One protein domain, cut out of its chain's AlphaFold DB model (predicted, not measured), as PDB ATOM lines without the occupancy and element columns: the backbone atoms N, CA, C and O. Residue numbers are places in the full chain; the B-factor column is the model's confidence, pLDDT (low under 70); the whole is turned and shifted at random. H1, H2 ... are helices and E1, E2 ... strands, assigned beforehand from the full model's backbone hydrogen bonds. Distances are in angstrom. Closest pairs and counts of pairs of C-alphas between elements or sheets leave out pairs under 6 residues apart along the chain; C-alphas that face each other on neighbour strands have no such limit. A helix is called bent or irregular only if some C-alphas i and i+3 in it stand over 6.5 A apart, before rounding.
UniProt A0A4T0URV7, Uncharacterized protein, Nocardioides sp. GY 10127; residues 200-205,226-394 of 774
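Overview. This is residues 200 to 205 and 226 to 394 of the 774 residues of an uncharacterized protein of Nocardioides sp. GY 10127 (UniProt A0A4T0URV7). A twisted sheet of six strands has two long helices over one face, H3 near the E3 edge and H7 over E5, E6 and E4; short helices H4 and H5 are over the opposite face. The 175 printed residues, with seven named helices and six named strands, run E1 H1 E2 H2 H3 E3 H4 E4 H5 E5 E6 H6 H7. The mixed sheet has the order E1 E5 E6 E4 E2 E3. The class is mixed, with 85 residues, under half, in named elements; the whole is compact, with a radius of gyration of the C-alphas of 15.0 A and spans of 45, 37 and 27 A.

Arrangement. E1 (residues 200 to 203) and E5 (349 to 354) are antiparallel, N 202 to O 351 being 3.0 A. E5 and E6 (368 to 371) form an antiparallel hairpin, N 371 to O 350 2.8 A. E6 and E4 (329 to 336) are parallel, N 334 to O 368 2.9 A. E4 and E2 (246 to 251) are parallel, N 333 to O 249 2.9 A. E2 and E3 (308 to 310) are parallel, N 248 to O 308 2.8 A. H7 (379 to 393) runs along the strands, 7.4 A over the sheet; its C-alpha 389 is 5.5 A from C-alpha 353 of E5, their closest pair. On the same face H3 (285 to 301), at a height of 9.6 A, touches H7 at a steep tilt of 42 degrees, the same way, closest at C-alphas 294 and 383, 4.8 A. H1 (232 to 236) is irregular, C-alphas 233 and 236 being 7.3 A apart, and touches H3, closest at C-alphas 235 and 292, 6.3 A. On the opposite face are H4 (316 to 319), height 6.1 A, and H5 (341 to 345), height 8.9 A. H2 (261 to 264) is close to but not clearly touching H5, C-alphas 262 and 344 being 7.9 A apart. H6 (372 to 375) stands at the sheet's level and touches H7 only at the corner, C-alphas 375 and 381 being 5.7 A apart. E2, H2, H3, E3 make a right-handed strand-helix-strand unit, two parallel neighbour strands joined through helices; E3, H4, E4 make a split one, with E2 between its strands, also right-handed. Every O i to N i+4 pair is within hydrogen-bond range in H3, H5 and H7; H1 has 0 of 1, and 1 of 2 O i to N i+3 pairs.

Along the chain. E1 begins at C-alpha 200 (165.361, 141.577, 153.034). H3 spans 24.5 A, E4 22.8 A, E2 15.9 A and E5 14.3 A. H7 spans 21.2 A and ends at C-alpha 393 (155.552, 141.275, 154.474).

Size, cuts and confidence. The farthest C-alphas, 279 and 325, are 45.4 A apart. Residues 206 to 225 are not printed, and C-alphas 205 and 226 are 26.8 A apart across the cut. The long links are H2 to H3 and E5 to E6. Mean pLDDT of the printed part is 91.1; residues 205, 226 and 265 to 267 are under 70.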
ATOM      1  N   VAL A 200     164.707 141.770 154.326       92.56
ATOM      2  CA  VAL A 200     165.361 141.577 153.034       92.56
ATOM      3  C   VAL A 200     165.880 142.916 152.502       92.56
ATOM      4  O   VAL A 200     165.382 143.973 152.889       92.56
ATOM      5  N   VAL A 201     166.932 142.881 151.685       93.31
ATOM      6  CA  VAL A 201     167.521 144.064 151.045       93.31
ATOM      7  C   VAL A 201     167.762 143.769 149.570       93.31
ATOM      8  O   VAL A 201     168.743 143.106 149.215       93.31
ATOM      9  N   ASP A 202     166.880 144.278 148.716       91.50
ATOM     10  CA  ASP A 202     166.712 143.785 147.352       91.50
ATOM     11  C   ASP A 202     167.590 144.519 146.341       91.50
ATOM     12  O   ASP A 202     167.289 145.654 145.971       91.50
ATOM     13  N   PRO A 203     168.706 143.928 145.871       86.06
ATOM     14  CA  PRO A 203     169.710 144.643 145.092       86.06
ATOM     15  C   PRO A 203     169.183 145.022 143.705       86.06
ATOM     16  O   PRO A 203     168.514 144.222 143.054       86.06
ATOM     17  N   VAL A 204     169.569 146.191 143.187       75.00
ATOM     18  CA  VAL A 204     169.167 146.638 141.839       75.00
ATOM     19  C   VAL A 204     169.598 145.623 140.771       75.00
ATOM     20  O   VAL A 204     170.788 145.432 140.505       75.00
ATOM     21  N   ARG A 205     168.624 144.972 140.115       68.50
ATOM     22  CA  ARG A 205     168.869 143.957 139.075       68.50
ATOM     23  C   ARG A 205     168.718 144.534 137.670       68.50
ATOM     24  O   ARG A 205     167.641 144.515 137.081       68.50
ATOM     25  N   SER A 226     151.291 159.701 128.609       50.66
ATOM     26  CA  SER A 226     150.679 160.932 129.135       50.66
ATOM     27  C   SER A 226     149.141 160.895 129.069       50.66
ATOM     28  O   SER A 226     148.487 161.922 128.885       50.66
ATOM     29  N   SER A 227     148.576 159.692 129.124       72.56
ATOM     30  CA  SER A 227     147.165 159.353 129.109       72.56
ATOM     31  C   SER A 227     146.853 158.735 130.463       72.56
ATOM     32  O   SER A 227     147.180 157.575 130.702       72.56
ATOM     33  N   LEU A 228     146.256 159.539 131.333       80.38
ATOM     34  CA  LEU A 228     145.743 159.102 132.625       80.38
ATOM     35  C   LEU A 228     144.771 157.927 132.429       80.38
ATOM     36  O   LEU A 228     143.965 157.944 131.495       80.38
ATOM     37  N   LEU A 229     144.849 156.930 133.309       85.44
ATOM     38  CA  LEU A 229     143.908 155.808 133.366       85.44
ATOM     39  C   LEU A 229     142.607 156.213 134.083       85.44
ATOM     40  O   LEU A 229     141.533 155.728 133.735       85.44
ATOM     41  N   TYR A 230     142.705 157.143 135.040       90.38
ATOM     42  CA  TYR A 230     141.621 157.628 135.900       90.38
ATOM     43  C   TYR A 230     141.587 159.169 135.924       90.38
ATOM     44  O   TYR A 230     142.585 159.815 135.580       90.38
ATOM     45  N   PRO A 231     140.470 159.812 136.310       92.19
ATOM     46  CA  PRO A 231     140.417 161.266 136.471       92.19
ATOM     47  C   PRO A 231     141.524 161.789 137.402       92.19
ATOM     48  O   PRO A 231     141.897 161.137 138.374       92.19
ATOM     49  N   THR A 232     142.070 162.979 137.123       88.69
ATOM     50  CA  THR A 232     143.233 163.506 137.868       88.69
ATOM     51  C   THR A 232     142.982 163.640 139.368       88.69
ATOM     52  O   THR A 232     143.886 163.358 140.151       88.69
ATOM     53  N   GLY A 233     141.776 164.070 139.755       90.50
ATOM     54  CA  GLY A 233     141.389 164.268 141.154       90.50
ATOM     55  C   GLY A 233     141.335 162.976 141.968       90.50
ATOM     56  O   GLY A 233     141.566 163.023 143.168       90.50
ATOM     57  N   ASP A 234     141.117 161.843 141.304       93.75
ATOM     58  CA  ASP A 234     140.888 160.547 141.943       93.75
ATOM     59  C   ASP A 234     142.218 159.843 142.286       93.75
ATOM     60  O   ASP A 234     142.234 158.822 142.961       93.75
ATOM     61  N   THR A 235     143.356 160.380 141.822       95.25
ATOM     62  CA  THR A 235     144.684 159.729 141.865       95.25
ATOM     63  C   THR A 235     145.180 159.392 143.276       95.25
ATOM     64  O   THR A 235     145.939 158.437 143.432       95.25
ATOM     65  N   PHE A 236     144.734 160.136 144.293       96.56
ATOM     66  CA  PHE A 236     145.043 159.921 145.718       96.56
ATOM     67  C   PHE A 236     143.807 159.449 146.510       96.56
ATOM     68  O   PHE A 236     143.706 159.657 147.714       96.56
ATOM     69  N   SER A 237     142.836 158.864 145.802       97.25
ATOM     70  CA  SER A 237     141.625 158.239 146.341       97.25
ATOM     71  C   SER A 237     141.229 157.005 145.509       97.25
ATOM     72  O   SER A 237     140.046 156.759 145.253       97.25
ATOM     73  N   LEU A 238     142.218 156.264 144.987       97.81
ATOM     74  CA  LEU A 238     141.985 155.031 144.229       97.81
ATOM     75  C   LEU A 238     141.826 153.858 145.202       97.81
ATOM     76  O   LEU A 238     142.565 153.765 146.178       97.81
ATOM     77  N   HIS A 239     140.898 152.947 144.917       97.94
ATOM     78  CA  HIS A 239     140.603 151.761 145.729       97.94
ATOM     79  C   HIS A 239     140.231 150.589 144.813       97.94
ATOM     80  O   HIS A 239     139.437 150.760 143.885       97.94
ATOM     81  N   SER A 240     140.809 149.408 145.043       96.12
ATOM     82  CA  SER A 240     140.610 148.208 144.210       96.12
ATOM     83  C   SER A 240     139.601 147.217 144.804       96.12
ATOM     84  O   SER A 240     139.019 146.394 144.087       96.12
ATOM     85  N   ARG A 241     139.341 147.320 146.112       94.94
ATOM     86  CA  ARG A 241     138.252 146.623 146.803       94.94
ATOM     87  C   ARG A 241     137.746 147.466 147.990       94.94
ATOM     88  O   ARG A 241     137.965 147.080 149.141       94.94
ATOM     89  N   PRO A 242     137.052 148.598 147.734       95.25
ATOM     90  CA  PRO A 242     136.555 149.485 148.783       95.25
ATOM     91  C   PRO A 242     135.795 148.726 149.879       95.25
ATOM     92  O   PRO A 242     134.795 148.058 149.609       95.25
ATOM     93  N   GLY A 243     136.257 148.844 151.124       93.44
ATOM     94  CA  GLY A 243     135.641 148.184 152.280       93.44
ATOM     95  C   GLY A 243     136.129 146.760 152.577       93.44
ATOM     96  O   GLY A 243     135.580 146.133 153.486       93.44
ATOM     97  N   ALA A 244     137.157 146.252 151.886       96.56
ATOM     98  CA  ALA A 244     137.897 145.078 152.355       96.56
ATOM     99  C   ALA A 244     138.530 145.342 153.736       96.56
ATOM    100  O   ALA A 244     138.828 146.478 154.105       96.56
ATOM    101  N   THR A 245     138.774 144.283 154.514       95.88
ATOM    102  CA  THR A 245     139.364 144.416 155.867       95.88
ATOM    103  C   THR A 245     140.897 144.421 155.874       95.88
ATOM    104  O   THR A 245     141.527 144.471 156.935       95.88
ATOM    105  N   LYS A 246     141.513 144.303 154.697       98.06
ATOM    106  CA  LYS A 246     142.960 144.252 154.481       98.06
ATOM    107  C   LYS A 246     143.333 145.371 153.520       98.06
ATOM    108  O   LYS A 246     142.635 145.554 152.526       98.06
ATOM    109  N   THR A 247     144.427 146.078 153.783       98.38
ATOM    110  CA  THR A 247     144.824 147.243 152.974       98.38
ATOM    111  C   THR A 247     146.288 147.165 152.538       98.38
ATOM    112  O   THR A 247     147.146 146.647 153.257       98.38
ATOM    113  N   ILE A 248     146.584 147.675 151.346       98.81
ATOM    114  CA  ILE A 248     147.935 147.938 150.843       98.81
ATOM    115  C   ILE A 248     147.940 149.404 150.405       98.81
ATOM    116  O   ILE A 248     147.408 149.736 149.347       98.81
ATOM    117  N   PHE A 249     148.485 150.284 151.244       98.62
ATOM    118  CA  PHE A 249     148.536 151.721 150.975       98.62
ATOM    119  C   PHE A 249     149.835 152.072 150.245       98.62
ATOM    120  O   PHE A 249     150.928 151.835 150.767       98.62
ATOM    121  N   LEU A 250     149.701 152.619 149.036       98.75
ATOM    122  CA  LEU A 250     150.798 153.040 148.170       98.75
ATOM    123  C   LEU A 250     151.064 154.539 148.366       98.75
ATOM    124  O   LEU A 250     150.528 155.381 147.646       98.75
ATOM    125  N   ASP A 251     151.896 154.855 149.355       97.31
ATOM    126  CA  ASP A 251     152.295 156.216 149.718       97.31
ATOM    127  C   ASP A 251     153.302 156.754 148.693       97.31
ATOM    128  O   ASP A 251     154.416 156.236 148.547       97.31
ATOM    129  N   VAL A 252     152.868 157.772 147.952       95.06
ATOM    130  CA  VAL A 252     153.622 158.416 146.864       95.06
ATOM    131  C   VAL A 252     153.738 159.928 147.047       95.06
ATOM    132  O   VAL A 252     154.648 160.528 146.482       95.06
ATOM    133  N   ASP A 253     152.844 160.565 147.805       92.62
ATOM    134  CA  ASP A 253     152.806 162.009 148.063       92.62
ATOM    135  C   ASP A 253     153.616 162.440 149.299       92.62
ATOM    136  O   ASP A 253     153.900 163.630 149.464       92.62
ATOM    137  N   GLY A 254     154.135 161.482 150.069       90.56
ATOM    138  CA  GLY A 254     155.196 161.701 151.044       90.56
ATOM    139  C   GLY A 254     154.691 161.869 152.474       90.56
ATOM    140  O   GLY A 254     153.636 162.434 152.755       90.56
ATOM    141  N   THR A 255     155.491 161.381 153.420       91.38
ATOM    142  CA  THR A 255     154.981 160.976 154.733       91.38
ATOM    143  C   THR A 255     155.898 161.355 155.888       91.38
ATOM    144  O   THR A 255     157.051 161.750 155.705       91.38
ATOM    145  N   THR A 256     155.394 161.243 157.117       90.19
ATOM    146  CA  THR A 256     156.196 161.390 158.341       90.19
ATOM    147  C   THR A 256     156.005 160.172 159.231       90.19
ATOM    148  O   THR A 256     155.023 160.058 159.962       90.19
ATOM    149  N   LEU A 257     156.977 159.266 159.173       87.38
ATOM    150  CA  LEU A 257     156.984 158.017 159.922       87.38
ATOM    151  C   LEU A 257     157.172 158.255 161.426       87.38
ATOM    152  O   LEU A 257     157.955 159.112 161.849       87.38
ATOM    153  N   GLY A 258     156.481 157.446 162.231       83.81
ATOM    154  CA  GLY A 258     156.652 157.390 163.685       83.81
ATOM    155  C   GLY A 258     157.912 156.631 164.123       83.81
ATOM    156  O   GLY A 258     158.850 156.418 163.350       83.81
ATOM    157  N   GLU A 259     157.938 156.195 165.383       83.38
ATOM    158  CA  GLU A 259     158.992 155.310 165.891       83.38
ATOM    159  C   GLU A 259     158.780 153.876 165.378       83.38
ATOM    160  O   GLU A 259     157.884 153.164 165.828       83.38
ATOM    161  N   THR A 260     159.622 153.448 164.436       87.94
ATOM    162  CA  THR A 260     159.646 152.093 163.867       87.94
ATOM    163  C   THR A 260     161.083 151.568 163.852       87.94
ATOM    164  O   THR A 260     162.037 152.307 164.117       87.94
ATOM    165  N   ALA A 261     161.281 150.285 163.551       86.06
ATOM    166  CA  ALA A 261     162.607 149.684 163.443       86.06
ATOM    167  C   ALA A 261     163.515 150.438 162.449       86.06
ATOM    168  O   ALA A 261     164.716 150.549 162.692       86.06
ATOM    169  N   TRP A 262     162.943 151.026 161.390       86.56
ATOM    170  CA  TRP A 262     163.675 151.826 160.407       86.56
ATOM    171  C   TRP A 262     164.098 153.202 160.938       86.56
ATOM    172  O   TRP A 262     165.268 153.567 160.817       86.56
ATOM    173  N   THR A 263     163.193 153.961 161.567       80.19
ATOM    174  CA  THR A 263     163.530 155.304 162.086       80.19
ATOM    175  C   THR A 263     164.489 155.226 163.277       80.19
ATOM    176  O   THR A 263     165.417 156.030 163.384       80.19
ATOM    177  N   LEU A 264     164.389 154.172 164.096       71.88
ATOM    178  CA  LEU A 264     165.389 153.840 165.120       71.88
ATOM    179  C   LEU A 264     166.761 153.451 164.526       71.88
ATOM    180  O   LEU A 264     167.788 153.690 165.163       71.88
ATOM    181  N   ALA A 265     166.806 152.932 163.294       65.19
ATOM    182  CA  ALA A 265     168.038 152.668 162.540       65.19
ATOM    183  C   ALA A 265     168.649 153.925 161.870       65.19
ATOM    184  O   ALA A 265     169.592 153.811 161.087       65.19
ATOM    185  N   LYS A 266     168.189 155.132 162.245       61.97
ATOM    186  CA  LYS A 266     168.663 156.455 161.779       61.97
ATOM    187  C   LYS A 266     168.238 156.838 160.356       61.97
ATOM    188  O   LYS A 266     168.918 157.646 159.719       61.97
ATOM    189  N   THR A 267     167.114 156.325 159.856       69.06
ATOM    190  CA  THR A 267     166.429 156.998 158.740       69.06
ATOM    191  C   THR A 267     165.794 158.307 159.231       69.06
ATOM    192  O   THR A 267     165.515 158.474 160.421       69.06
ATOM    193  N   GLY A 268     165.578 159.271 158.330       74.50
ATOM    194  CA  GLY A 268     164.740 160.430 158.647       74.50
ATOM    195  C   GLY A 268     163.279 160.004 158.824       74.50
ATOM    196  O   GLY A 268     162.808 159.123 158.108       74.50
ATOM    197  N   SER A 269     162.544 160.629 159.747       80.81
ATOM    198  CA  SER A 269     161.099 160.388 159.883       80.81
ATOM    199  C   SER A 269     160.313 160.923 158.683       80.81
ATOM    200  O   SER A 269     159.442 160.232 158.167       80.81
ATOM    201  N   SER A 270     160.647 162.125 158.205       89.12
ATOM    202  CA  SER A 270     160.031 162.724 157.016       89.12
ATOM    203  C   SER A 270     160.614 162.153 155.719       89.12
ATOM    204  O   SER A 270     161.835 162.042 155.569       89.12
ATOM    205  N   GLN A 271     159.724 161.816 154.787       90.00
ATOM    206  CA  GLN A 271     159.999 161.324 153.441       90.00
ATOM    207  C   GLN A 271     159.314 162.244 152.416       90.00
ATOM    208  O   GLN A 271     158.186 162.670 152.664       90.00
ATOM    209  N   PRO A 272     159.971 162.591 151.295       91.50
ATOM    210  CA  PRO A 272     159.379 163.448 150.273       91.50
ATOM    211  C   PRO A 272     158.398 162.677 149.381       91.50
ATOM    212  O   PRO A 272     158.474 161.453 149.287       91.50
ATOM    213  N   ALA A 273     157.553 163.420 148.662       92.88
ATOM    214  CA  ALA A 273     156.791 162.904 147.530       92.88
ATOM    215  C   ALA A 273     157.705 162.306 146.442       92.88
ATOM    216  O   ALA A 273     158.871 162.696 146.286       92.88
ATOM    217  N   TRP A 274     157.158 161.406 145.631       92.88
ATOM    218  CA  TRP A 274     157.806 160.908 144.426       92.88
ATOM    219  C   TRP A 274     157.743 161.951 143.300       92.88
ATOM    220  O   TRP A 274     156.769 162.030 142.560       92.88
ATOM    221  N   ASP A 275     158.836 162.706 143.159       89.50
ATOM    222  CA  ASP A 275     159.101 163.684 142.090       89.50
ATOM    223  C   ASP A 275     160.069 163.089 141.033       89.50
ATOM    224  O   ASP A 275     161.293 163.257 141.129       89.50
ATOM    225  N   PRO A 276     159.587 162.293 140.055       83.88
ATOM    226  CA  PRO A 276     160.408 161.782 138.962       83.88
ATOM    227  C   PRO A 276     160.670 162.786 137.827       83.88
ATOM    228  O   PRO A 276     161.490 162.460 136.961       83.88
ATOM    229  N   ALA A 277     159.991 163.939 137.775       84.50
ATOM    230  CA  ALA A 277     160.300 165.036 136.855       84.50
ATOM    231  C   ALA A 277     161.474 165.902 137.348       84.50
ATOM    232  O   ALA A 277     162.250 166.411 136.534       84.50
ATOM    233  N   GLY A 278     161.630 166.027 138.667       84.88
ATOM    234  CA  GLY A 278     162.521 166.979 139.324       84.88
ATOM    235  C   GLY A 278     161.975 168.412 139.317       84.88
ATOM    236  O   GLY A 278     162.781 169.347 139.313       84.88
ATOM    237  N   ASP A 279     160.649 168.596 139.231       83.00
ATOM    238  CA  ASP A 279     160.007 169.918 139.123       83.00
ATOM    239  C   ASP A 279     159.287 170.401 140.400       83.00
ATOM    240  O   ASP A 279     159.021 171.604 140.531       83.00
ATOM    241  N   GLY A 280     159.153 169.536 141.415       80.94
ATOM    242  CA  GLY A 280     158.920 169.926 142.805       80.94
ATOM    243  C   GLY A 280     157.819 169.151 143.532       80.94
ATOM    244  O   GLY A 280     157.557 167.982 143.287       80.94
ATOM    245  N   ALA A 281     157.168 169.822 144.486       74.19
ATOM    246  CA  ALA A 281     156.169 169.223 145.381       74.19
ATOM    247  C   ALA A 281     154.734 169.182 144.803       74.19
ATOM    248  O   ALA A 281     153.775 169.041 145.559       74.19
ATOM    249  N   SER A 282     154.571 169.354 143.488       84.81
ATOM    250  CA  SER A 282     153.268 169.449 142.816       84.81
ATOM    251  C   SER A 282     153.221 168.493 141.630       84.81
ATOM    252  O   SER A 282     153.741 168.822 140.572       84.81
ATOM    253  N   PHE A 283     152.553 167.349 141.789       90.31
ATOM    254  CA  PHE A 283     152.459 166.312 140.760       90.31
ATOM    255  C   PHE A 283     152.034 166.854 139.387       90.31
ATOM    256  O   PHE A 283     150.915 167.348 139.202       90.31
ATOM    257  N   SER A 284     152.906 166.690 138.393       89.56
ATOM    258  CA  SER A 284     152.580 166.937 136.994       89.56
ATOM    259  C   SER A 284     151.598 165.881 136.461       89.56
ATOM    260  O   SER A 284     151.474 164.770 136.981       89.56
ATOM    261  N   ALA A 285     150.922 166.173 135.345       87.38
ATOM    262  CA  ALA A 285     150.014 165.207 134.712       87.38
ATOM    263  C   ALA A 285     150.717 163.906 134.260       87.38
ATOM    264  O   ALA A 285     150.070 162.867 134.152       87.38
ATOM    265  N   GLY A 286     152.034 163.950 134.010       87.25
ATOM    266  CA  GLY A 286     152.839 162.764 133.703       87.25
ATOM    267  C   GLY A 286     153.194 161.927 134.936       87.25
ATOM    268  O   GLY A 286     153.506 160.748 134.799       87.25
ATOM    269  N   GLU A 287     153.126 162.509 136.129       91.19
ATOM    270  CA  GLU A 287     153.353 161.820 137.403       91.19
ATOM    271  C   GLU A 287     152.071 161.227 137.955       91.19
ATOM    272  O   GLU A 287     152.078 160.062 138.339       91.19
ATOM    273  N   LEU A 288     150.954 161.955 137.870       93.31
ATOM    274  CA  LEU A 288     149.632 161.392 138.150       93.31
ATOM    275  C   LEU A 288     149.370 160.148 137.283       93.31
ATOM    276  O   LEU A 288     148.932 159.125 137.799       93.31
ATOM    277  N   ALA A 289     149.733 160.182 135.994       91.31
ATOM    278  CA  ALA A 289     149.647 159.009 135.122       91.31
ATOM    279  C   ALA A 289     150.518 157.835 135.617       91.31
ATOM    280  O   ALA A 289     150.054 156.700 135.630       91.31
ATOM    281  N   LYS A 290     151.744 158.090 136.101       91.88
ATOM    282  CA  LYS A 290     152.604 157.040 136.678       91.88
ATOM    283  C   LYS A 290     152.067 156.477 137.990       91.88
ATOM    284  O   LYS A 290     152.158 155.271 138.182       91.88
ATOM    285  N   VAL A 291     151.525 157.310 138.880       95.19
ATOM    286  CA  VAL A 291     150.886 156.853 140.127       95.19
ATOM    287  C   VAL A 291     149.704 155.940 139.798       95.19
ATOM    288  O   VAL A 291     149.602 154.850 140.353       95.19
ATOM    289  N   GLN A 292     148.877 156.328 138.823       95.69
ATOM    290  CA  GLN A 292     147.769 155.508 138.333       95.69
ATOM    291  C   GLN A 292     148.238 154.185 137.697       95.69
ATOM    292  O   GLN A 292     147.643 153.151 137.977       95.69
ATOM    293  N   GLU A 293     149.305 154.180 136.886       93.94
ATOM    294  CA  GLU A 293     149.890 152.951 136.317       93.94
ATOM    295  C   GLU A 293     150.505 152.030 137.388       93.94
ATOM    296  O   GLU A 293     150.380 150.808 137.292       93.94
ATOM    297  N   VAL A 294     151.157 152.597 138.413       95.81
ATOM    298  CA  VAL A 294     151.699 151.849 139.561       95.81
ATOM    299  C   VAL A 294     150.566 151.195 140.342       95.81
ATOM    300  O   VAL A 294     150.571 149.977 140.514       95.81
ATOM    301  N   TRP A 295     149.572 151.985 140.757       97.75
ATOM    302  CA  TRP A 295     148.414 151.488 141.492       97.75
ATOM    303  C   TRP A 295     147.643 150.433 140.690       97.75
ATOM    304  O   TRP A 295     147.368 149.365 141.224       97.75
ATOM    305  N   ALA A 296     147.376 150.663 139.399       96.00
ATOM    306  CA  ALA A 296     146.621 149.727 138.558       96.00
ATOM    307  C   ALA A 296     147.348 148.392 138.328       96.00
ATOM    308  O   ALA A 296     146.701 147.386 138.042       96.00
ATOM    309  N   SER A 297     148.679 148.384 138.444       95.06
ATOM    310  CA  SER A 297     149.498 147.174 138.349       95.06
ATOM    311  C   SER A 297     149.478 146.395 139.671       95.06
ATOM    312  O   SER A 297     149.080 145.238 139.679       95.06
ATOM    313  N   VAL A 298     149.774 147.040 140.809       98.06
ATOM    314  CA  VAL A 298     149.708 146.383 142.134       98.06
ATOM    315  C   VAL A 298     148.277 145.916 142.453       98.06
ATOM    316  O   VAL A 298     148.079 144.844 143.020       98.06
ATOM    317  N   ALA A 299     147.256 146.675 142.045       97.69
ATOM    318  CA  ALA A 299     145.856 146.276 142.162       97.69
ATOM    319  C   ALA A 299     145.529 145.007 141.358       97.69
ATOM    320  O   ALA A 299     144.758 144.187 141.851       97.69
ATOM    321  N   ALA A 300     146.120 144.831 140.169       95.81
ATOM    322  CA  ALA A 300     145.961 143.630 139.349       95.81
ATOM    323  C   ALA A 300     146.688 142.419 139.963       95.81
ATOM    324  O   ALA A 300     146.091 141.352 140.094       95.81
ATOM    325  N   ASP A 301     147.931 142.598 140.426       97.56
ATOM    326  CA  ASP A 301     148.718 141.540 141.079       97.56
ATOM    327  C   ASP A 301     147.971 140.950 142.297       97.56
ATOM    328  O   ASP A 301     147.980 139.739 142.532       97.56
ATOM    329  N   TYR A 302     147.286 141.793 143.077       97.69
ATOM    330  CA  TYR A 302     146.517 141.387 144.261       97.69
ATOM    331  C   TYR A 302     145.024 141.118 143.997       97.69
ATOM    332  O   TYR A 302     144.288 140.800 144.935       97.69
ATOM    333  N   GLU A 303     144.570 141.172 142.742       94.38
ATOM    334  CA  GLU A 303     143.147 141.161 142.375       94.38
ATOM    335  C   GLU A 303     142.396 139.880 142.785       94.38
ATOM    336  O   GLU A 303     141.182 139.905 142.930       94.38
ATOM    337  N   ALA A 304     143.086 138.769 143.055       95.44
ATOM    338  CA  ALA A 304     142.465 137.525 143.524       95.44
ATOM    339  C   ALA A 304     142.013 137.533 145.007       95.44
ATOM    340  O   ALA A 304     141.333 136.597 145.445       95.44
ATOM    341  N   PHE A 305     142.407 138.533 145.807       97.38
ATOM    342  CA  PHE A 305     142.341 138.485 147.277       97.38
ATOM    343  C   PHE A 305     141.372 139.510 147.906       97.38
ATOM    344  O   PHE A 305     141.038 140.524 147.294       97.38
ATOM    345  N   ASP A 306     140.920 139.269 149.146       96.81
ATOM    346  CA  ASP A 306     140.073 140.207 149.920       96.81
ATOM    347  C   ASP A 306     140.916 141.347 150.535       96.81
ATOM    348  O   ASP A 306     140.999 141.531 151.747       96.81
ATOM    349  N   VAL A 307     141.588 142.103 149.662       98.19
ATOM    350  CA  VAL A 307     142.477 143.223 149.996       98.19
ATOM    351  C   VAL A 307     142.176 144.438 149.126       98.19
ATOM    352  O   VAL A 307     141.865 144.303 147.944       98.19
ATOM    353  N   ASP A 308     142.288 145.624 149.715       98.50
ATOM    354  CA  ASP A 308     142.166 146.907 149.035       98.50
ATOM    355  C   ASP A 308     143.557 147.514 148.814       98.50
ATOM    356  O   ASP A 308     144.230 147.934 149.761       98.50
ATOM    357  N   VAL A 309     144.011 147.533 147.563       98.62
ATOM    358  CA  VAL A 309     145.183 148.310 147.145       98.62
ATOM    359  C   VAL A 309     144.700 149.736 146.913       98.62
ATOM    360  O   VAL A 309     143.777 149.956 146.127       98.62
ATOM    361  N   THR A 310     145.309 150.711 147.584       98.69
ATOM    362  CA  THR A 310     144.796 152.086 147.631       98.69
ATOM    363  C   THR A 310     145.891 153.149 147.583       98.69
ATOM    364  O   THR A 310     147.032 152.900 147.977       98.69
ATOM    365  N   THR A 311     145.532 154.333 147.084       98.50
ATOM    366  CA  THR A 311     146.324 155.572 147.183       98.50
ATOM    367  C   THR A 311     145.714 156.607 148.138       98.50
ATOM    368  O   THR A 311     146.283 157.686 148.275       98.50
ATOM    369  N   GLU A 312     144.596 156.303 148.809       97.75
ATOM    370  CA  GLU A 312     144.093 157.103 149.937       97.75
ATOM    371  C   GLU A 312     144.799 156.649 151.223       97.75
ATOM    372  O   GLU A 312     144.920 155.445 151.449       97.75
ATOM    373  N   ASP A 313     145.249 157.571 152.083       96.50
ATOM    374  CA  ASP A 313     145.763 157.211 153.415       96.50
ATOM    375  C   ASP A 313     144.599 156.695 154.286       96.50
ATOM    376  O   ASP A 313     143.745 157.487 154.700       96.50
ATOM    377  N   PRO A 314     144.546 155.392 154.634       95.69
ATOM    378  CA  PRO A 314     143.478 154.844 155.470       95.69
ATOM    379  C   PRO A 314     143.697 155.176 156.963       95.69
ATOM    380  O   PRO A 314     142.942 154.734 157.837       95.69
ATOM    381  N   GLY A 315     144.760 155.922 157.278       94.06
ATOM    382  CA  GLY A 315     145.193 156.297 158.609       94.06
ATOM    383  C   GLY A 315     145.780 155.133 159.403       94.06
ATOM    384  O   GLY A 315     145.725 153.958 159.033       94.06
ATOM    385  N   THR A 316     146.301 155.446 160.592       92.00
ATOM    386  CA  THR A 316     146.921 154.449 161.483       92.00
ATOM    387  C   THR A 316     145.991 153.272 161.804       92.00
ATOM    388  O   THR A 316     146.479 152.163 161.978       92.00
ATOM    389  N   ALA A 317     144.671 153.480 161.841       90.00
ATOM    390  CA  ALA A 317     143.687 152.427 162.107       90.00
ATOM    391  C   ALA A 317     143.429 151.477 160.919       90.00
ATOM    392  O   ALA A 317     142.901 150.394 161.137       90.00
ATOM    393  N   GLY A 318     143.789 151.854 159.686       92.31
ATOM    394  CA  GLY A 318     143.762 150.957 158.524       92.31
ATOM    395  C   GLY A 318     145.088 150.230 158.271       92.31
ATOM    396  O   GLY A 318     145.117 149.243 157.542       92.31
ATOM    397  N   LEU A 319     146.186 150.688 158.883       94.44
ATOM    398  CA  LEU A 319     147.538 150.150 158.674       94.44
ATOM    399  C   LEU A 319     148.047 149.341 159.872       94.44
ATOM    400  O   LEU A 319     148.609 148.264 159.699       94.44
ATOM    401  N   VAL A 320     147.861 149.845 161.092       94.56
ATOM    402  CA  VAL A 320     148.445 149.278 162.312       94.56
ATOM    403  C   VAL A 320     147.405 148.461 163.061       94.56
ATOM    404  O   VAL A 320     146.567 149.002 163.779       94.56
ATOM    405  N   ARG A 321     147.530 147.137 162.958       94.94
ATOM    406  CA  ARG A 321     146.732 146.189 163.733       94.94
ATOM    407  C   ARG A 321     146.920 146.422 165.232       94.94
ATOM    408  O   ARG A 321     148.028 146.293 165.755       94.94
ATOM    409  N   SER A 322     145.838 146.744 165.926       94.38
ATOM    410  CA  SER A 322     145.868 147.165 167.327       94.38
ATOM    411  C   SER A 322     145.972 146.003 168.323       94.38
ATOM    412  O   SER A 322     146.719 146.111 169.298       94.38
ATOM    413  N   ASP A 323     145.289 144.878 168.076       93.81
ATOM    414  CA  ASP A 323     145.391 143.657 168.886       93.81
ATOM    415  C   ASP A 323     145.079 142.354 168.103       93.81
ATOM    416  O   ASP A 323     145.157 142.299 166.876       93.81
ATOM    417  N   ALA A 324     144.824 141.253 168.818       91.62
ATOM    418  CA  ALA A 324     144.586 139.935 168.231       91.62
ATOM    419  C   ALA A 324     143.151 139.721 167.712       91.62
ATOM    420  O   ALA A 324     142.973 138.912 166.798       91.62
ATOM    421  N   ASP A 325     142.163 140.414 168.283       94.75
ATOM    422  CA  ASP A 325     140.766 140.404 167.834       94.75
ATOM    423  C   ASP A 325     140.543 141.432 166.705       94.75
ATOM    424  O   ASP A 325     139.579 141.315 165.949       94.75
ATOM    425  N   ASP A 326     141.461 142.393 166.546       95.38
ATOM    426  CA  ASP A 326     141.487 143.336 165.431       95.38
ATOM    427  C   ASP A 326     141.656 142.640 164.065       95.38
ATOM    428  O   ASP A 326     142.624 141.902 163.809       95.38
ATOM    429  N   THR A 327     140.691 142.910 163.183       94.12
ATOM    430  CA  THR A 327     140.612 142.418 161.809       94.12
ATOM    431  C   THR A 327     140.830 143.496 160.751       94.12
ATOM    432  O   THR A 327     140.858 143.113 159.590       94.12
ATOM    433  N   ALA A 328     140.976 144.782 161.085       96.06
ATOM    434  CA  ALA A 328     141.150 145.873 160.118       96.06
ATOM    435  C   ALA A 328     142.591 146.402 160.180       96.06
ATOM    436  O   ALA A 328     142.981 147.042 161.148       96.06
ATOM    437  N   TYR A 329     143.415 146.058 159.187       97.06
ATOM    438  CA  TYR A 329     144.839 146.416 159.159       97.06
ATOM    439  C   TYR A 329     145.457 146.158 157.783       97.06
ATOM    440  O   TYR A 329     144.872 145.455 156.954       97.06
ATOM    441  N   GLY A 330     146.675 146.649 157.563       96.94
ATOM    442  CA  GLY A 330     147.331 146.568 156.269       96.94
ATOM    443  C   GLY A 330     148.832 146.815 156.322       96.94
ATOM    444  O   GLY A 330     149.469 146.677 157.365       96.94
ATOM    445  N   ILE A 331     149.391 147.201 155.178       97.06
ATOM    446  CA  ILE A 331     150.793 147.598 155.051       97.06
ATOM    447  C   ILE A 331     150.912 148.977 154.410       97.06
ATOM    448  O   ILE A 331     150.279 149.272 153.395       97.06
ATOM    449  N   HIS A 332     151.757 149.804 155.013       97.31
ATOM    450  CA  HIS A 332     152.259 151.040 154.432       97.31
ATOM    451  C   HIS A 332     153.410 150.721 153.471       97.31
ATOM    452  O   HIS A 332     154.395 150.104 153.884       97.31
ATOM    453  N   VAL A 333     153.302 151.131 152.207       98.31
ATOM    454  CA  VAL A 333     154.365 151.016 151.196       98.31
ATOM    455  C   VAL A 333     154.814 152.422 150.821       98.31
ATOM    456  O   VAL A 333     154.057 153.150 150.192       98.31
ATOM    457  N   VAL A 334     156.034 152.811 151.198       96.94
ATOM    458  CA  VAL A 334     156.578 154.143 150.882       96.94
ATOM    459  C   VAL A 334     157.385 154.080 149.592       96.94
ATOM    460  O   VAL A 334     158.399 153.380 149.510       96.94
ATOM    461  N   ILE A 335     156.931 154.834 148.591       96.56
ATOM    462  CA  ILE A 335     157.448 154.837 147.225       96.56
ATOM    463  C   ILE A 335     158.080 156.197 146.925       96.56
ATOM    464  O   ILE A 335     157.395 157.214 146.873       96.56
ATOM    465  N   GLY A 336     159.387 156.237 146.650       90.62
ATOM    466  CA  GLY A 336     160.015 157.482 146.204       90.62
ATOM    467  C   GLY A 336     161.536 157.524 146.283       90.62
ATOM    468  O   GLY A 336     162.217 156.509 146.456       90.62
ATOM    469  N   ALA A 337     162.077 158.736 146.151       86.06
ATOM    470  CA  ALA A 337     163.495 159.014 146.343       86.06
ATOM    471  C   ALA A 337     163.742 159.421 147.804       86.06
ATOM    472  O   ALA A 337     163.378 160.514 148.227       86.06
ATOM    473  N   SER A 338     164.363 158.543 148.589       88.69
ATOM    474  CA  SER A 338     164.428 158.665 150.048       88.69
ATOM    475  C   SER A 338     165.846 158.894 150.580       88.69
ATOM    476  O   SER A 338     166.839 158.404 150.037       88.69
ATOM    477  N   SER A 339     165.933 159.580 151.724       86.62
ATOM    478  CA  SER A 339     167.156 159.653 152.537       86.62
ATOM    479  C   SER A 339     167.533 158.312 153.189       86.62
ATOM    480  O   SER A 339     168.698 158.111 153.527       86.62
ATOM    481  N   ALA A 340     166.583 157.378 153.326       88.44
ATOM    482  CA  ALA A 340     166.776 156.052 153.914       88.44
ATOM    483  C   ALA A 340     167.561 155.080 153.012       88.44
ATOM    484  O   ALA A 340     168.191 154.154 153.520       88.44
ATOM    485  N   TRP A 341     167.589 155.312 151.695       89.06
ATOM    486  CA  TRP A 341     168.233 154.436 150.704       89.06
ATOM    487  C   TRP A 341     169.740 154.218 150.950       89.06
ATOM    488  O   TRP A 341     170.278 153.131 150.733       89.06
ATOM    489  N   GLY A 342     170.435 155.244 151.449       88.12
ATOM    490  CA  GLY A 342     171.832 155.127 151.877       88.12
ATOM    491  C   GLY A 342     171.979 154.245 153.127       88.12
ATOM    492  O   GLY A 342     172.614 153.195 153.039       88.12
ATOM    493  N   PRO A 343     171.392 154.635 154.277       87.38
ATOM    494  CA  PRO A 343     171.465 153.874 155.527       87.38
ATOM    495  C   PRO A 343     170.951 152.430 155.466       87.38
ATOM    496  O   PRO A 343     171.587 151.562 156.054       87.38
ATOM    497  N   LEU A 344     169.836 152.157 154.775       86.62
ATOM    498  CA  LEU A 344     169.203 150.829 154.785       86.62
ATOM    499  C   LEU A 344     169.821 149.834 153.792       86.62
ATOM    500  O   LEU A 344     169.743 148.631 154.022       86.62
ATOM    501  N   CYS A 345     170.426 150.297 152.692       85.69
ATOM    502  CA  CYS A 345     170.931 149.391 151.655       85.69
ATOM    503  C   CYS A 345     172.182 149.872 150.903       85.69
ATOM    504  O   CYS A 345     172.446 149.439 149.778       85.69
ATOM    505  N   SER A 346     172.973 150.765 151.506       87.62
ATOM    506  CA  SER A 346     174.214 151.303 150.919       87.62
ATOM    507  C   SER A 346     174.028 151.885 149.508       87.62
ATOM    508  O   SER A 346     174.917 151.759 148.666       87.62
ATOM    509  N   SER A 347     172.866 152.489 149.229       85.00
ATOM    510  CA  SER A 347     172.498 153.010 147.903       85.00
ATOM    511  C   SER A 347     172.598 151.974 146.771       85.00
ATOM    512  O   SER A 347     173.080 152.275 145.678       85.00
ATOM    513  N   SER A 348     172.174 150.731 147.037       87.19
ATOM    514  CA  SER A 348     172.319 149.609 146.093       87.19
ATOM    515  C   SER A 348     171.081 148.716 145.915       87.19
ATOM    516  O   SER A 348     171.132 147.772 145.123       87.19
ATOM    517  N   CYS A 349     169.966 149.022 146.589       90.06
ATOM    518  CA  CYS A 349     168.703 148.282 146.498       90.06
ATOM    519  C   CYS A 349     167.631 148.983 145.650       90.06
ATOM    520  O   CYS A 349     167.666 150.202 145.492       90.06
ATOM    521  N   GLY A 350     166.672 148.208 145.138       89.69
ATOM    522  CA  GLY A 350     165.374 148.684 144.661       89.69
ATOM    523  C   GLY A 350     164.328 148.781 145.779       89.69
ATOM    524  O   GLY A 350     163.511 149.696 145.744       89.69
ATOM    525  N   GLY A 351     164.397 147.919 146.797       94.06
ATOM    526  CA  GLY A 351     163.491 147.951 147.946       94.06
ATOM    527  C   GLY A 351     164.028 147.219 149.181       94.06
ATOM    528  O   GLY A 351     165.158 146.712 149.171       94.06
ATOM    529  N   VAL A 352     163.265 147.309 150.275       94.38
ATOM    530  CA  VAL A 352     163.555 146.731 151.601       94.38
ATOM    531  C   VAL A 352     162.239 146.479 152.360       94.38
ATOM    532  O   VAL A 352     161.489 147.425 152.626       94.38
ATOM    533  N   ALA A 353     162.016 145.248 152.836       95.38
ATOM    534  CA  ALA A 353     160.866 144.878 153.670       95.38
ATOM    535  C   ALA A 353     161.223 143.901 154.805       95.38
ATOM    536  O   ALA A 353     162.158 143.104 154.712       95.38
ATOM    537  N   TYR A 354     160.436 143.921 155.888       94.31
ATOM    538  CA  TYR A 354     160.445 142.853 156.895       94.31
ATOM    539  C   TYR A 354     159.605 141.655 156.432       94.31
ATOM    540  O   TYR A 354     158.570 141.811 155.787       94.31
ATOM    541  N   VAL A 355     160.044 140.441 156.770       92.88
ATOM    542  CA  VAL A 355     159.465 139.196 156.250       92.88
ATOM    543  C   VAL A 355     158.416 138.622 157.206       92.88
ATOM    544  O   VAL A 355     158.738 138.161 158.304       92.88
ATOM    545  N   GLY A 356     157.163 138.559 156.752       91.44
ATOM    546  CA  GLY A 356     156.049 137.932 157.473       91.44
ATOM    547  C   GLY A 356     155.379 138.797 158.551       91.44
ATOM    548  O   GLY A 356     154.741 138.233 159.442       91.44
ATOM    549  N   THR A 357     155.532 140.124 158.487       92.12
ATOM    550  CA  THR A 357     155.037 141.114 159.465       92.12
ATOM    551  C   THR A 357     153.667 141.731 159.144       92.12
ATOM    552  O   THR A 357     153.139 142.459 159.975       92.12
ATOM    553  N   TYR A 358     153.031 141.423 158.005       94.00
ATOM    554  CA  TYR A 358     151.757 142.045 157.577       94.00
ATOM    555  C   TYR A 358     150.606 141.947 158.607       94.00
ATOM    556  O   TYR A 358     149.707 142.781 158.623       94.00
ATOM    557  N   ALA A 359     150.619 140.929 159.477       91.94
ATOM    558  CA  ALA A 359     149.632 140.735 160.548       91.94
ATOM    559  C   ALA A 359     150.237 140.775 161.968       91.94
ATOM    560  O   ALA A 359     149.639 140.239 162.912       91.94
ATOM    561  N   GLU A 360     151.419 141.387 162.112       91.06
ATOM    562  CA  GLU A 360     152.004 141.802 163.396       91.06
ATOM    563  C   GLU A 360     150.991 142.622 164.209       91.06
ATOM    564  O   GLU A 360     150.118 143.272 163.644       91.06
ATOM    565  N   ILE A 361     151.083 142.581 165.541       92.06
ATOM    566  CA  ILE A 361     150.315 143.477 166.414       92.06
ATOM    567  C   ILE A 361     151.207 144.676 166.740       92.06
ATOM    568  O   ILE A 361     152.254 144.520 167.369       92.06
ATOM    569  N   GLY A 362     150.781 145.866 166.325       90.62
ATOM    570  CA  GLY A 362     151.625 147.052 166.225       90.62
ATOM    571  C   GLY A 362     152.212 147.242 164.821       90.62
ATOM    572  O   GLY A 362     152.084 146.399 163.940       90.62
ATOM    573  N   GLY A 363     152.827 148.406 164.600       87.56
ATOM    574  CA  GLY A 363     153.407 148.805 163.310       87.56
ATOM    575  C   GLY A 363     154.933 148.841 163.328       87.56
ATOM    576  O   GLY A 363     155.527 149.647 162.615       87.56
ATOM    577  N   SER A 364     155.585 148.058 164.198       89.12
ATOM    578  CA  SER A 364     156.988 148.305 164.558       89.12
ATOM    579  C   SER A 364     157.966 148.047 163.407       89.12
ATOM    580  O   SER A 364     159.030 148.664 163.367       89.12
ATOM    581  N   HIS A 365     157.569 147.225 162.436       91.25
ATOM    582  CA  HIS A 365     158.337 146.895 161.236       91.25
ATOM    583  C   HIS A 365     157.801 147.543 159.937       91.25
ATOM    584  O   HIS A 365     158.225 147.155 158.848       91.25
ATOM    585  N   GLN A 366     156.896 148.528 160.021       91.00
ATOM    586  CA  GLN A 366     156.426 149.308 158.861       91.00
ATOM    587  C   GLN A 366     157.327 150.540 158.583       91.00
ATOM    588  O   GLN A 366     158.003 151.027 159.502       91.00
ATOM    589  N   PRO A 367     157.346 151.093 157.352       94.50
ATOM    590  CA  PRO A 367     156.712 150.597 156.121       94.50
ATOM    591  C   PRO A 367     157.544 149.512 155.408       94.50
ATOM    592  O   PRO A 367     158.658 149.188 155.827       94.50
ATOM    593  N   ALA A 368     157.014 148.987 154.304       96.69
ATOM    594  CA  ALA A 368     157.816 148.419 153.219       96.69
ATOM    595  C   ALA A 368     158.329 149.556 152.308       96.69
ATOM    596  O   ALA A 368     157.629 150.551 152.114       96.69
ATOM    597  N   TRP A 369     159.539 149.439 151.756       95.81
ATOM    598  CA  TRP A 369     160.187 150.531 151.014       95.81
ATOM    599  C   TRP A 369     160.413 150.208 149.540       95.81
ATOM    600  O   TRP A 369     161.039 149.200 149.226       95.81
ATOM    601  N   VAL A 370     160.035 151.133 148.650       96.38
ATOM    602  CA  VAL A 370     160.385 151.103 147.222       96.38
ATOM    603  C   VAL A 370     161.192 152.351 146.865       96.38
ATOM    604  O   VAL A 370     160.675 153.467 146.784       96.38
ATOM    605  N   PHE A 371     162.488 152.161 146.628       93.81
ATOM    606  CA  PHE A 371     163.432 153.237 146.351       93.81
ATOM    607  C   PHE A 371     163.569 153.472 144.848       93.81
ATOM    608  O   PHE A 371     164.264 152.740 144.136       93.81
ATOM    609  N   THR A 372     162.977 154.560 144.358       91.31
ATOM    610  CA  THR A 372     162.992 154.907 142.925       91.31
ATOM    611  C   THR A 372     164.372 155.345 142.427       91.31
ATOM    612  O   THR A 372     164.655 155.306 141.229       91.31
ATOM    613  N   GLN A 373     165.290 155.635 143.356       90.50
ATOM    614  CA  GLN A 373     166.731 155.765 143.110       90.50
ATOM    615  C   GLN A 373     167.376 154.455 142.612       90.50
ATOM    616  O   GLN A 373     168.388 154.502 141.913       90.50
ATOM    617  N   GLY A 374     166.803 153.299 142.969       86.81
ATOM    618  CA  GLY A 374     167.269 151.969 142.575       86.81
ATOM    619  C   GLY A 374     166.419 151.299 141.494       86.81
ATOM    620  O   GLY A 374     166.973 150.787 140.523       86.81
ATOM    621  N   THR A 375     165.086 151.323 141.616       86.25
ATOM    622  CA  THR A 375     164.175 150.763 140.588       86.25
ATOM    623  C   THR A 375     164.114 151.617 139.316       86.25
ATOM    624  O   THR A 375     163.782 151.117 138.237       86.25
ATOM    625  N   GLY A 376     164.462 152.901 139.431       86.94
ATOM    626  CA  GLY A 376     164.247 153.909 138.403       86.94
ATOM    627  C   GLY A 376     162.794 154.393 138.349       86.94
ATOM    628  O   GLY A 376     161.864 153.764 138.840       86.94
ATOM    629  N   ASN A 377     162.581 155.525 137.679       86.88
ATOM    630  CA  ASN A 377     161.289 156.218 137.622       86.88
ATOM    631  C   ASN A 377     160.307 155.659 136.560       86.88
ATOM    632  O   ASN A 377     159.616 156.435 135.888       86.88
ATOM    633  N   SER A 378     160.268 154.335 136.379       88.12
ATOM    634  CA  SER A 378     159.340 153.622 135.484       88.12
ATOM    635  C   SER A 378     158.205 153.000 136.296       88.12
ATOM    636  O   SER A 378     158.486 152.293 137.259       88.12
ATOM    637  N   ALA A 379     156.947 153.215 135.899       90.38
ATOM    638  CA  ALA A 379     155.791 152.720 136.650       90.38
ATOM    639  C   ALA A 379     155.821 151.192 136.831       90.38
ATOM    640  O   ALA A 379     155.707 150.719 137.956       90.38
ATOM    641  N   LYS A 380     156.114 150.421 135.770       88.94
ATOM    642  CA  LYS A 380     156.272 148.956 135.868       88.94
ATOM    643  C   LYS A 380     157.375 148.559 136.853       88.94
ATOM    644  O   LYS A 380     157.141 147.708 137.698       88.94
ATOM    645  N   SER A 381     158.549 149.200 136.818       90.88
ATOM    646  CA  SER A 381     159.648 148.888 137.753       90.88
ATOM    647  C   SER A 381     159.306 149.191 139.216       90.88
ATOM    648  O   SER A 381     159.809 148.520 140.114       90.88
ATOM    649  N   VAL A 382     158.478 150.211 139.451       93.69
ATOM    650  CA  VAL A 382     158.014 150.616 140.784       93.69
ATOM    651  C   VAL A 382     156.900 149.695 141.289       93.69
ATOM    652  O   VAL A 382     156.972 149.258 142.433       93.69
ATOM    653  N   ALA A 383     155.929 149.343 140.443       95.50
ATOM    654  CA  ALA A 383     154.848 148.416 140.784       95.50
ATOM    655  C   ALA A 383     155.365 147.012 141.118       95.50
ATOM    656  O   ALA A 383     155.049 146.475 142.172       95.50
ATOM    657  N   GLU A 384     156.233 146.465 140.263       94.38
ATOM    658  CA  GLU A 384     156.895 145.174 140.481       94.38
ATOM    659  C   GLU A 384     157.596 145.120 141.839       94.38
ATOM    660  O   GLU A 384     157.461 144.142 142.564       94.38
ATOM    661  N   ALA A 385     158.322 146.184 142.197       95.56
ATOM    662  CA  ALA A 385     158.958 146.284 143.502       95.56
ATOM    663  C   ALA A 385     157.917 146.380 144.628       95.56
ATOM    664  O   ALA A 385     158.013 145.624 145.584       95.56
ATOM    665  N   ALA A 386     156.890 147.227 144.509       98.06
ATOM    666  CA  ALA A 386     155.837 147.336 145.521       98.06
ATOM    667  C   ALA A 386     155.172 145.978 145.820       98.06
ATOM    668  O   ALA A 386     155.087 145.586 146.983       98.06
ATOM    669  N   SER A 387     154.793 145.213 144.792       98.31
ATOM    670  CA  SER A 387     154.210 143.876 144.960       98.31
ATOM    671  C   SER A 387     155.198 142.851 145.535       98.31
ATOM    672  O   SER A 387     154.813 142.014 146.351       98.31
ATOM    673  N   HIS A 388     156.482 142.931 145.176       97.81
ATOM    674  CA  HIS A 388     157.552 142.083 145.719       97.81
ATOM    675  C   HIS A 388     157.771 142.326 147.224       97.81
ATOM    676  O   HIS A 388     157.728 141.395 148.029       97.81
ATOM    677  N   GLU A 389     157.927 143.591 147.620       97.75
ATOM    678  CA  GLU A 389     158.144 144.008 149.009       97.75
ATOM    679  C   GLU A 389     156.920 143.699 149.892       97.75
ATOM    680  O   GLU A 389     157.057 143.163 150.997       97.75
ATOM    681  N   VAL A 390     155.697 143.932 149.395       98.62
ATOM    682  CA  VAL A 390     154.467 143.508 150.088       98.62
ATOM    683  C   VAL A 390     154.399 141.981 150.188       98.62
ATOM    684  O   VAL A 390     154.080 141.455 151.260       98.62
ATOM    685  N   GLY A 391     154.790 141.252 149.138       97.88
ATOM    686  CA  GLY A 391     154.959 139.798 149.153       97.88
ATOM    687  C   GLY A 391     155.858 139.313 150.295       97.88
ATOM    688  O   GLY A 391     155.508 138.354 150.992       97.88
ATOM    689  N   HIS A 392     156.963 140.008 150.578       96.38
ATOM    690  CA  HIS A 392     157.801 139.717 151.744       96.38
ATOM    691  C   HIS A 392     157.081 139.953 153.071       96.38
ATOM    692  O   HIS A 392     157.114 139.061 153.925       96.38
ATOM    693  N   THR A 393     156.352 141.061 153.246       96.38
ATOM    694  CA  THR A 393     155.552 141.275 154.474       96.38
ATOM    695  C   THR A 393     154.495 140.184 154.684       96.38
ATOM    696  O   THR A 393     154.201 139.818 155.824       96.38
ATOM    697  N   LEU A 394     154.002 139.572 153.603       95.62
ATOM    698  CA  LEU A 394     153.072 138.436 153.609       95.62
ATOM    699  C   LEU A 394     153.767 137.063 153.773       95.62
ATOM    700  O   LEU A 394     153.101 136.033 153.895       95.62
TER     701      LEU A 394